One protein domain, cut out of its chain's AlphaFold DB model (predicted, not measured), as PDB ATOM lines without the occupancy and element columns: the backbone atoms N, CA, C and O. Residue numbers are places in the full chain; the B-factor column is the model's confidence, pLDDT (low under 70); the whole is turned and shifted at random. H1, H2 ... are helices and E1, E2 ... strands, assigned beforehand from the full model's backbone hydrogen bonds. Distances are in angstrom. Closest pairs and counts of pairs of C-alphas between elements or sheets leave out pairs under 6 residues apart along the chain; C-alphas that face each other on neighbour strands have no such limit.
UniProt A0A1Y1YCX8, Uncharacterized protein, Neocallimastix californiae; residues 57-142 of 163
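This is residues 57 to 142 of the 163 residues of an uncharacterized protein of Neocallimastix californiae (UniProt A0A1Y1YCX8). A long helix, H2, has a small two-stranded hairpin, E1 and E2, with its large loop toward one end of the domain, and two helices, H3 and H4, toward the other. H4 packs with its first turns on H2 and splays from it as a narrow V, short H1 packs on both, and H3 folds back from the end of H2 to H4. The printed part has 86 residues, in the order H1, E1, E2, H2, H3, H4; the sheet is antiparallel, the class mostly helix. It is compact, with a radius of gyration of the C-alphas of 13.4 A, yet elongated, spanning 40 by 24 by 22 A.

E1 is residues 67 to 69 and E2 residues 89 to 91, each 6.9 A long. H2, residues 97 to 113, runs 24.5 A from C-alpha 97 at (94.818, 85.715, 55.709). H4, residues 129 to 141, runs 17.9 A to C-alpha 141 at (103.457, 64.156, 78.460). H3 is residues 116 to 122, 10.4 A, and H1 residues 58 to 61, 5.1 A.

In the antiparallel hairpin E1 and E2, N 68 and O 90 are within hydrogen-bond range at 2.8 A. E1 is apart from H2, H3 and H4. H2 touches H4, the closest C-alphas being Lys 107 and Ala 129, 4.3 A, through residues 103 to 110 and 129 to 133 alone; they run the same way at a shallow tilt of 32 degrees, only just short of steep. H1 touches H4, closest at C-alphas 60 and 130, 4.4 A. H3 touches H4, closest at C-alphas 122 and 132, 6.1 A. Every O i to N i+4 pair is within hydrogen-bond range in H2 and H4; H3 has 1 of 3, beside 3 of 4 O i to N i+3 pairs, and H1 is too short for an i+4 pair.

The C-alphas farthest apart, of Ser 78 and Arg 142, are 41.0 A apart. The printed part has no cut; the link E1 to E2, 19 residues, is long. Residues 112 to 117 stand free. Mean pLDDT of the printed part is 91.3, and no printed residue is under 70.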
ATOM      1  N   GLU A  57      92.723  70.474  61.992       95.62
ATOM      2  CA  GLU A  57      93.735  69.684  62.699       95.62
ATOM      3  C   GLU A  57      95.160  69.965  62.204       95.62
ATOM      4  O   GLU A  57      96.116  69.940  62.983       95.62
ATOM      5  N   GLY A  58      95.311  70.336  60.930       95.56
ATOM      6  CA  GLY A  58      96.607  70.689  60.355       95.56
ATOM      7  C   GLY A  58      97.336  71.821  61.094       95.56
ATOM      8  O   GLY A  58      98.565  71.827  61.096       95.56
ATOM      9  N   TYR A  59      96.618  72.734  61.761       96.50
ATOM     10  CA  TYR A  59      97.210  73.866  62.495       96.50
ATOM     11  C   TYR A  59      97.777  73.490  63.874       96.50
ATOM     12  O   TYR A  59      98.494  74.289  64.471       96.50
ATOM     13  N   VAL A  60      97.488  72.287  64.387       96.06
ATOM     14  CA  VAL A  60      98.132  71.753  65.607       96.06
ATOM     15  C   VAL A  60      99.158  70.663  65.308       96.06
ATOM     16  O   VAL A  60     100.073  70.452  66.102       96.06
ATOM     17  N   VAL A  61      99.035  69.984  64.163       93.38
ATOM     18  CA  VAL A  61      99.969  68.928  63.735       93.38
ATOM     19  C   VAL A  61     101.201  69.503  63.031       93.38
ATOM     20  O   VAL A  61     102.291  68.950  63.161       93.38
ATOM     21  N   SER A  62     101.050  70.623  62.321       93.38
ATOM     22  CA  SER A  62     102.124  71.264  61.556       93.38
ATOM     23  C   SER A  62     102.155  72.777  61.776       93.38
ATOM     24  O   SER A  62     101.113  73.403  61.979       93.38
ATOM     25  N   GLU A  63     103.346  73.373  61.723       92.88
ATOM     26  CA  GLU A  63     103.522  74.825  61.830       92.88
ATOM     27  C   GLU A  63     103.135  75.505  60.506       92.88
ATOM     28  O   GLU A  63     103.983  75.815  59.678       92.88
ATOM     29  N   LYS A  64     101.828  75.700  60.289       93.25
ATOM     30  CA  LYS A  64     101.292  76.386  59.095       93.25
ATOM     31  C   LYS A  64     101.405  77.905  59.155       93.25
ATOM     32  O   LYS A  64     101.433  78.566  58.126       93.25
ATOM     33  N   VAL A  65     101.420  78.455  60.365       95.44
ATOM     34  CA  VAL A  65     101.537  79.890  60.613       95.44
ATOM     35  C   VAL A  65     102.762  80.120  61.465       95.44
ATOM     36  O   VAL A  65     102.936  79.482  62.506       95.44
ATOM     37  N   LYS A  66     103.584  81.077  61.044       94.19
ATOM     38  CA  LYS A  66     104.798  81.466  61.749       94.19
ATOM     39  C   LYS A  66     104.773  82.959  62.029       94.19
ATOM     40  O   LYS A  66     104.486  83.768  61.153       94.19
ATOM     41  N   LYS A  67     105.082  83.317  63.277       94.31
ATOM     42  CA  LYS A  67     105.180  84.707  63.737       94.31
ATOM     43  C   LYS A  67     106.628  85.078  64.019       94.31
ATOM     44  O   LYS A  67     107.320  84.388  64.772       94.31
ATOM     45  N   ILE A  68     107.063  86.201  63.469       93.81
ATOM     46  CA  ILE A  68     108.434  86.707  63.528       93.81
ATOM     47  C   ILE A  68     108.433  88.017  64.313       93.81
ATOM     48  O   ILE A  68     107.522  88.827  64.186       93.81
ATOM     49  N   ARG A  69     109.449  88.240  65.154       93.88
ATOM     50  CA  ARG A  69     109.642  89.553  65.788       93.88
ATOM     51  C   ARG A  69     110.112  90.552  64.738       93.88
ATOM     52  O   ARG A  69     111.089  90.251  64.061       93.88
ATOM     53  N   LYS A  70     109.516  91.745  64.682       93.38
ATOM     54  CA  LYS A  70     109.894  92.817  63.737       93.38
ATOM     55  C   LYS A  70     111.402  93.081  63.720       93.38
ATOM     56  O   LYS A  70     112.008  93.119  62.663       93.38
ATOM     57  N   ARG A  71     112.041  93.117  64.895       92.88
ATOM     58  CA  ARG A  71     113.504  93.298  65.040       92.88
ATOM     59  C   ARG A  71     114.374  92.201  64.396       92.88
ATOM     60  O   ARG A  71     115.576  92.381  64.282       92.88
ATOM     61  N   ASN A  72     113.795  91.040  64.081       91.75
ATOM     62  CA  ASN A  72     114.488  89.912  63.454       91.75
ATOM     63  C   ASN A  72     114.247  89.859  61.933       91.75
ATOM     64  O   ASN A  72     114.808  88.989  61.269       91.75
ATOM     65  N   VAL A  73     113.388  90.729  61.395       91.19
ATOM     66  CA  VAL A  73     113.151  90.847  59.955       91.19
ATOM     67  C   VAL A  73     114.312  91.638  59.353       91.19
ATOM     68  O   VAL A  73     114.665  92.697  59.862       91.19
ATOM     69  N   LYS A  74     114.943  91.080  58.316       87.62
ATOM     70  CA  LYS A  74     116.049  91.726  57.587       87.62
ATOM     71  C   LYS A  74     115.571  92.527  56.372       87.62
ATOM     72  O   LYS A  74     116.302  93.392  55.904       87.62
ATOM     73  N   ASP A  75     114.374  92.213  55.891       88.38
ATOM     74  CA  ASP A  75     113.742  92.819  54.722       88.38
ATOM     75  C   ASP A  75     112.895  94.042  55.120       88.38
ATOM     76  O   ASP A  75     112.758  94.362  56.304       88.38
ATOM     77  N   ASP A  76     112.286  94.702  54.133       87.31
ATOM     78  CA  ASP A  76     111.292  95.743  54.390       87.31
ATOM     79  C   ASP A  76     110.064  95.156  55.114       87.31
ATOM     80  O   ASP A  76     109.517  94.121  54.732       87.31
ATOM     81  N   LEU A  77     109.630  95.835  56.178       88.38
ATOM     82  CA  LEU A  77     108.460  95.465  56.973       88.38
ATOM     83  C   LEU A  77     107.144  95.688  56.218       88.38
ATOM     84  O   LEU A  77     106.140  95.095  56.604       88.38
ATOM     85  N   SER A  78     107.139  96.517  55.168       87.38
ATOM     86  CA  SER A  78     105.943  96.803  54.363       87.38
ATOM     87  C   SER A  78     105.377  95.566  53.647       87.38
ATOM     88  O   SER A  78     104.169  95.485  53.428       87.38
ATOM     89  N   ASP A  79     106.222  94.565  53.382       88.44
ATOM     90  CA  ASP A  79     105.846  93.293  52.753       88.44
ATOM     91  C   ASP A  79     105.178  92.299  53.720       88.44
ATOM     92  O   ASP A  79     104.772  91.207  53.317       88.44
ATOM     93  N   TYR A  80     105.110  92.621  55.014       93.25
ATOM     94  CA  TYR A  80     104.649  91.701  56.046       93.25
ATOM     95  C   TYR A  80     103.279  92.097  56.593       93.25
ATOM     96  O   TYR A  80     102.981  93.265  56.838       93.25
ATOM     97  N   MET A  81     102.453  91.094  56.897       93.81
ATOM     98  CA  MET A  81     101.218  91.320  57.647       93.81
ATOM     99  C   MET A  81     101.509  91.441  59.141       93.81
ATOM    100  O   MET A  81     102.118  90.553  59.743       93.81
ATOM    101  N   GLU A  82     101.019  92.507  59.766       94.12
ATOM    102  CA  GLU A  82     101.175  92.720  61.205       94.12
ATOM    103  C   GLU A  82     100.262  91.818  62.045       94.12
ATOM    104  O   GLU A  82      99.122  91.510  61.677       94.12
ATOM    105  N   ASP A  83     100.754  91.412  63.216       92.56
ATOM    106  CA  ASP A  83      99.928  90.729  64.204       92.56
ATOM    107  C   ASP A  83      99.032  91.724  64.951       92.56
ATOM    108  O   ASP A  83      99.505  92.589  65.682       92.56
ATOM    109  N   LYS A  84      97.714  91.549  64.821       90.06
ATOM    110  CA  LYS A  84      96.709  92.413  65.461       90.06
ATOM    111  C   LYS A  84      96.730  92.362  66.992       90.06
ATOM    112  O   LYS A  84      96.134  93.228  67.623       90.06
ATOM    113  N   PHE A  85      97.347  91.338  67.582       87.56
ATOM    114  CA  PHE A  85      97.391  91.148  69.035       87.56
ATOM    115  C   PHE A  85      98.744  91.517  69.663       87.56
ATOM    116  O   PHE A  85      98.821  91.650  70.881       87.56
ATOM    117  N   ASP A  86      99.801  91.670  68.860       89.00
ATOM    118  CA  ASP A  86     101.143  92.039  69.325       89.00
ATOM    119  C   ASP A  86     101.863  92.858  68.251       89.00
ATOM    120  O   ASP A  86     102.383  92.326  67.270       89.00
ATOM    121  N   ASN A  87     101.968  94.164  68.491       91.50
ATOM    122  CA  ASN A  87     102.568  95.116  67.557       91.50
ATOM    123  C   ASN A  87     104.061  94.857  67.281       91.50
ATOM    124  O   ASN A  87     104.624  95.466  66.368       91.50
ATOM    125  N   ASN A  88     104.720  93.983  68.051       93.00
ATOM    126  CA  ASN A  88     106.115  93.592  67.839       93.00
ATOM    127  C   ASN A  88     106.267  92.374  66.922       93.00
ATOM    128  O   ASN A  88     107.404  91.973  66.633       93.00
ATOM    129  N   LEU A  89     105.161  91.760  66.499       93.19
ATOM    130  CA  LEU A  89     105.146  90.569  65.664       93.19
ATOM    131  C   LEU A  89     104.558  90.853  64.283       93.19
ATOM    132  O   LEU A  89     103.670  91.683  64.100       93.19
ATOM    133  N   VAL A  90     105.066  90.108  63.313       95.25
ATOM    134  CA  VAL A  90     104.524  90.001  61.961       95.25
ATOM    135  C   VAL A  90     104.388  88.529  61.586       95.25
ATOM    136  O   VAL A  90     105.073  87.674  62.157       95.25
ATOM    137  N   TYR A  91     103.504  88.220  60.648       95.38
ATOM    138  CA  TYR A  91     103.386  86.886  60.062       95.38
ATOM    139  C   TYR A  91     104.433  86.685  58.972       95.38
ATOM    140  O   TYR A  91     104.759  87.627  58.264       95.38
ATOM    141  N   ASP A  92     104.957  85.469  58.841       93.31
ATOM    142  CA  ASP A  92     105.861  85.091  57.749       93.31
ATOM    143  C   ASP A  92     105.213  85.351  56.369       93.31
ATOM    144  O   ASP A  92     103.991  85.228  56.248       93.31
ATOM    145  N   LYS A  93     106.011  85.714  55.352       89.94
ATOM    146  CA  LYS A  93     105.540  86.156  54.021       89.94
ATOM    147  C   LYS A  93     104.669  85.112  53.320       89.94
ATOM    148  O   LYS A  93     103.744  85.476  52.601       89.94
ATOM    149  N   ASP A  94     104.929  83.833  53.573       89.62
ATOM    150  CA  ASP A  94     104.171  82.730  52.971       89.62
ATOM    151  C   ASP A  94     102.803  82.511  53.644       89.62
ATOM    152  O   ASP A  94     101.970  81.736  53.168       89.62
ATOM    153  N   THR A  95     102.543  83.194  54.762       92.31
ATOM    154  CA  THR A  95     101.271  83.097  55.480       92.31
ATOM    155  C   THR A  95     100.213  83.921  54.754       92.31
ATOM    156  O   THR A  95     100.434  85.089  54.463       92.31
ATOM    157  N   ASN A  96      99.020  83.368  54.531       92.81
ATOM    158  CA  ASN A  96      97.880  84.123  53.998       92.81
ATOM    159  C   ASN A  96      96.828  84.431  55.085       92.81
ATOM    160  O   ASN A  96      96.835  83.874  56.184       92.81
ATOM    161  N   HIS A  97      95.877  85.317  54.773       92.88
ATOM    162  CA  HIS A  97      94.818  85.715  55.709       92.88
ATOM    163  C   HIS A  97      93.935  84.557  56.200       92.88
ATOM    164  O   HIS A  97      93.473  84.593  57.344       92.88
ATOM    165  N   LEU A  98      93.683  83.547  55.360       93.81
ATOM    166  CA  LEU A  98      92.876  82.389  55.741       93.81
ATOM    167  C   LEU A  98      93.610  81.548  56.790       93.81
ATOM    168  O   LEU A  98      93.010  81.176  57.798       93.81
ATOM    169  N   ASP A  99      94.911  81.326  56.603       95.25
ATOM    170  CA  ASP A  99      95.747  80.620  57.569       95.25
ATOM    171  C   ASP A  99      95.824  81.354  58.907       95.25
ATOM    172  O   ASP A  99      95.674  80.725  59.951       95.25
ATOM    173  N   ILE A 100      95.948  82.685  58.892       95.12
ATOM    174  CA  ILE A 100      95.905  83.501  60.117       95.12
ATOM    175  C   ILE A 100      94.567  83.326  60.838       95.12
ATOM    176  O   ILE A 100      94.536  83.101  62.048       95.12
ATOM    177  N   LYS A 101      93.447  83.429  60.110       95.19
ATOM    178  CA  LYS A 101      92.103  83.292  60.688       95.19
ATOM    179  C   LYS A 101      91.916  81.914  61.325       95.19
ATOM    180  O   LYS A 101      91.409  81.826  62.443       95.19
ATOM    181  N   ASN A 102      92.345  80.862  60.634       95.88
ATOM    182  CA  ASN A 102      92.248  79.495  61.123       95.88
ATOM    183  C   ASN A 102      93.176  79.249  62.321       95.88
ATOM    184  O   ASN A 102      92.726  78.681  63.309       95.88
ATOM    185  N   ASP A 103      94.421  79.731  62.303       96.00
ATOM    186  CA  ASP A 103      95.334  79.629  63.453       96.00
ATOM    187  C   ASP A 103      94.751  80.311  64.699       96.00
ATOM    188  O   ASP A 103      94.694  79.709  65.772       96.00
ATOM    189  N   VAL A 104      94.223  81.532  64.548       94.12
ATOM    190  CA  VAL A 104      93.549  82.257  65.636       94.12
ATOM    191  C   VAL A 104      92.347  81.472  66.156       94.12
ATOM    192  O   VAL A 104      92.177  81.347  67.369       94.12
ATOM    193  N   MET A 105      91.532  80.911  65.262       94.38
ATOM    194  CA  MET A 105      90.374  80.101  65.631       94.38
ATOM    195  C   MET A 105      90.775  78.854  66.422       94.38
ATOM    196  O   MET A 105      90.215  78.590  67.484       94.38
ATOM    197  N   VAL A 106      91.757  78.096  65.936       95.50
ATOM    198  CA  VAL A 106      92.234  76.878  66.598       95.50
ATOM    199  C   VAL A 106      92.830  77.205  67.960       95.50
ATOM    200  O   VAL A 106      92.507  76.554  68.954       95.50
ATOM    201  N   LYS A 107      93.648  78.257  68.037       93.69
ATOM    202  CA  LYS A 107      94.206  78.736  69.300       93.69
ATOM    203  C   LYS A 107      93.100  79.124  70.281       93.69
ATOM    204  O   LYS A 107      93.178  78.772  71.456       93.69
ATOM    205  N   TRP A 108      92.057  79.803  69.807       92.19
ATOM    206  CA  TRP A 108      90.898  80.163  70.619       92.19
ATOM    207  C   TRP A 108      90.143  78.921  71.116       92.19
ATOM    208  O   TRP A 108      89.833  78.860  72.303       92.19
ATOM    209  N   ILE A 109      89.914  77.909  70.268       92.31
ATOM    210  CA  ILE A 109      89.287  76.634  70.666       92.31
ATOM    211  C   ILE A 109      90.092  75.974  71.788       92.31
ATOM    212  O   ILE A 109      89.526  75.588  72.811       92.31
ATOM    213  N   ILE A 110      91.417  75.888  71.622       93.44
ATOM    214  CA  ILE A 110      92.310  75.313  72.630       93.44
ATOM    215  C   ILE A 110      92.175  76.096  73.935       93.44
ATOM    216  O   ILE A 110      91.776  75.509  74.933       93.44
ATOM    217  N   ILE A 111      92.427  77.408  73.933       91.62
ATOM    218  CA  ILE A 111      92.412  78.239  75.149       91.62
ATOM    219  C   ILE A 111      91.067  78.145  75.876       91.62
ATOM    220  O   ILE A 111      91.037  77.996  77.097       91.62
ATOM    221  N   ASN A 112      89.953  78.182  75.144       90.62
ATOM    222  CA  ASN A 112      88.624  78.144  75.754       90.62
ATOM    223  C   ASN A 112      88.241  76.772  76.315       90.62
ATOM    224  O   ASN A 112      87.322  76.699  77.126       90.62
ATOM    225  N   SER A 113      88.968  75.711  75.968       91.50
ATOM    226  CA  SER A 113      88.810  74.396  76.597       91.50
ATOM    227  C   SER A 113      89.609  74.229  77.898       91.50
ATOM    228  O   SER A 113      89.400  73.256  78.618       91.50
ATOM    229  N   LEU A 114      90.519  75.156  78.216       92.31
ATOM    230  CA  LEU A 114      91.467  75.026  79.327       92.31
ATOM    231  C   LEU A 114      91.029  75.806  80.559       92.31
ATOM    232  O   LEU A 114      90.575  76.948  80.432       92.31
ATOM    233  N   GLY A 115      91.221  75.201  81.731       90.81
ATOM    234  CA  GLY A 115      91.104  75.837  83.040       90.81
ATOM    235  C   GLY A 115      92.185  76.882  83.280       90.81
ATOM    236  O   GLY A 115      93.163  76.983  82.533       90.81
ATOM    237  N   GLU A 116      91.963  77.720  84.289       90.56
ATOM    238  CA  GLU A 116      92.770  78.916  84.534       90.56
ATOM    239  C   GLU A 116      94.245  78.579  84.777       90.56
ATOM    240  O   GLU A 116      95.127  79.183  84.164       90.56
ATOM    241  N   GLU A 117      94.519  77.560  85.594       89.00
ATOM    242  CA  GLU A 117      95.888  77.154  85.921       89.00
ATOM    243  C   GLU A 117      96.631  76.656  84.683       89.00
ATOM    244  O   GLU A 117      97.811  76.941  84.482       89.00
ATOM    245  N   THR A 118      95.916  75.979  83.787       89.94
ATOM    246  CA  THR A 118      96.505  75.513  82.532       89.94
ATOM    247  C   THR A 118      96.726  76.651  81.534       89.94
ATOM    248  O   THR A 118      97.716  76.640  80.801       89.94
ATOM    249  N   ARG A 119      95.848  77.663  81.503       90.81
ATOM    250  CA  ARG A 119      96.029  78.847  80.643       90.81
ATOM    251  C   ARG A 119      97.294  79.618  81.003       90.81
ATOM    252  O   ARG A 119      98.038  79.983  80.095       90.81
ATOM    253  N   LYS A 120      97.595  79.768  82.296       90.12
ATOM    254  CA  LYS A 120      98.819  80.435  82.782       90.12
ATOM    255  C   LYS A 120     100.104  79.818  82.212       90.12
ATOM    256  O   LYS A 120     101.082  80.526  82.003       90.12
ATOM    257  N   ILE A 121     100.104  78.518  81.896       86.50
ATOM    258  CA  ILE A 121     101.259  77.825  81.294       86.50
ATOM    259  C   ILE A 121     101.545  78.327  79.868       86.50
ATOM    260  O   ILE A 121     102.700  78.382  79.448       86.50
ATOM    261  N   ILE A 122     100.504  78.669  79.107       88.50
ATOM    262  CA  ILE A 122     100.618  79.059  77.691       88.50
ATOM    263  C   ILE A 122     100.562  80.574  77.470       88.50
ATOM    264  O   ILE A 122     100.898  81.040  76.374       88.50
ATOM    265  N   GLU A 123     100.165  81.342  78.485       82.12
ATOM    266  CA  GLU A 123     100.177  82.802  78.466       82.12
ATOM    267  C   GLU A 123     101.584  83.340  78.162       82.12
ATOM    268  O   GLU A 123     102.591  82.916  78.723       82.12
ATOM    269  N   GLY A 124     101.668  84.249  77.187       71.56
ATOM    270  CA  GLY A 124     102.925  84.873  76.757       71.56
ATOM    271  C   GLY A 124     103.899  83.977  75.976       71.56
ATOM    272  O   GLY A 124     104.857  84.497  75.403       71.56
ATOM    273  N   GLN A 125     103.668  82.661  75.897       75.69
ATOM    274  CA  GLN A 125     104.593  81.717  75.251       75.69
ATOM    275  C   GLN A 125     104.084  81.182  73.907       75.69
ATOM    276  O   GLN A 125     104.844  81.121  72.940       75.69
ATOM    277  N   GLY A 126     102.803  80.812  73.817       74.56
ATOM    278  CA  GLY A 126     102.226  80.274  72.583       74.56
ATOM    279  C   GLY A 126     101.760  81.387  71.649       74.56
ATOM    280  O   GLY A 126     100.702  81.974  71.881       74.56
ATOM    281  N   LYS A 127     102.514  81.704  70.589       89.00
ATOM    282  CA  LYS A 127     102.129  82.781  69.653       89.00
ATOM    283  C   LYS A 127     101.111  82.310  68.615       89.00
ATOM    284  O   LYS A 127     100.216  83.086  68.268       89.00
ATOM    285  N   THR A 128     101.215  81.049  68.208       94.62
ATOM    286  CA  THR A 128     100.353  80.358  67.232       94.62
ATOM    287  C   THR A 128      99.678  79.142  67.867       94.62
ATOM    288  O   THR A 128     100.090  78.702  68.946       94.62
ATOM    289  N   ALA A 129      98.653  78.585  67.221       95.81
ATOM    290  CA  ALA A 129      97.972  77.376  67.685       95.81
ATOM    291  C   ALA A 129      98.941  76.197  67.823       95.81
ATOM    292  O   ALA A 129      98.939  75.514  68.849       95.81
ATOM    293  N   PHE A 130      99.817  76.012  66.832       96.62
ATOM    294  CA  PHE A 130     100.859  74.989  66.851       96.62
ATOM    295  C   PHE A 130     101.758  75.123  68.085       96.62
ATOM    296  O   PHE A 130     101.947  74.167  68.835       96.62
ATOM    297  N   GLN A 131     102.276  76.324  68.357       95.12
ATOM    298  CA  GLN A 131     103.153  76.554  69.509       95.12
ATOM    299  C   GLN A 131     102.427  76.321  70.835       95.12
ATOM    300  O   GLN A 131     102.964  75.649  71.716       95.12
ATOM    301  N   THR A 132     101.192  76.820  70.965       95.31
ATOM    302  CA  THR A 132     100.339  76.545  72.127       95.31
ATOM    303  C   THR A 132     100.164  75.037  72.331       95.31
ATOM    304  O   THR A 132     100.352  74.545  73.441       95.31
ATOM    305  N   TRP A 133      99.883  74.289  71.263       95.75
ATOM    306  CA  TRP A 133      99.727  72.838  71.310       95.75
ATOM    307  C   TRP A 133     100.995  72.122  71.793       95.75
ATOM    308  O   TRP A 133     100.923  71.285  72.695       95.75
ATOM    309  N   LYS A 134     102.169  72.485  71.257       94.69
ATOM    310  CA  LYS A 134     103.460  71.896  71.657       94.69
ATOM    311  C   LYS A 134     103.819  72.194  73.111       94.69
ATOM    312  O   LYS A 134     104.354  71.314  73.783       94.69
ATOM    313  N   ILE A 135     103.518  73.393  73.615       93.25
ATOM    314  CA  ILE A 135     103.743  73.737  75.029       93.25
ATOM    315  C   ILE A 135     102.906  72.826  75.929       93.25
ATOM    316  O   ILE A 135     103.444  72.240  76.869       93.25
ATOM    317  N   LEU A 136     101.617  72.651  75.622       93.00
ATOM    318  CA  LEU A 136     100.731  71.767  76.386       93.00
ATOM    319  C   LEU A 136     101.208  70.311  76.323       93.00
ATOM    320  O   LEU A 136     101.361  69.669  77.359       93.00
ATOM    321  N   GLU A 137     101.528  69.810  75.129       92.62
ATOM    322  CA  GLU A 137     102.075  68.460  74.949       92.62
ATOM    323  C   GLU A 137     103.318  68.242  75.812       92.62
ATOM    324  O   GLU A 137     103.376  67.293  76.595       92.62
ATOM    325  N   HIS A 138     104.289  69.151  75.756       90.25
ATOM    326  CA  HIS A 138     105.494  69.055  76.572       90.25
ATOM    327  C   HIS A 138     105.224  69.152  78.077       90.25
ATOM    328  O   HIS A 138     105.919  68.494  78.854       90.25
ATOM    329  N   SER A 139     104.224  69.930  78.487       89.56
ATOM    330  CA  SER A 139     103.901  70.166  79.899       89.56
ATOM    331  C   SER A 139     103.217  68.974  80.564       89.56
ATOM    332  O   SER A 139     103.373  68.788  81.771       89.56
ATOM    333  N   PHE A 140     102.517  68.136  79.794       88.31
ATOM    334  CA  PHE A 140     101.696  67.053  80.345       88.31
ATOM    335  C   PHE A 140     102.093  65.642  79.893       88.31
ATOM    336  O   PHE A 140     101.658  64.680  80.512       88.31
ATOM    337  N   THR A 141     102.969  65.488  78.894       82.12
ATOM    338  CA  THR A 141     103.457  64.156  78.460       82.12
ATOM    339  C   THR A 141     104.885  63.835  78.896       82.12
ATOM    340  O   THR A 141     105.289  62.673  78.904       82.12
ATOM    341  N   ARG A 142     105.693  64.840  79.261       72.00
ATOM    342  CA  ARG A 142     107.087  64.604  79.666       72.00
ATOM    343  C   ARG A 142     107.170  64.213  81.133       72.00
ATOM    344  O   ARG A 142     106.711  64.977  81.987       72.00
TER     345      ARG A 142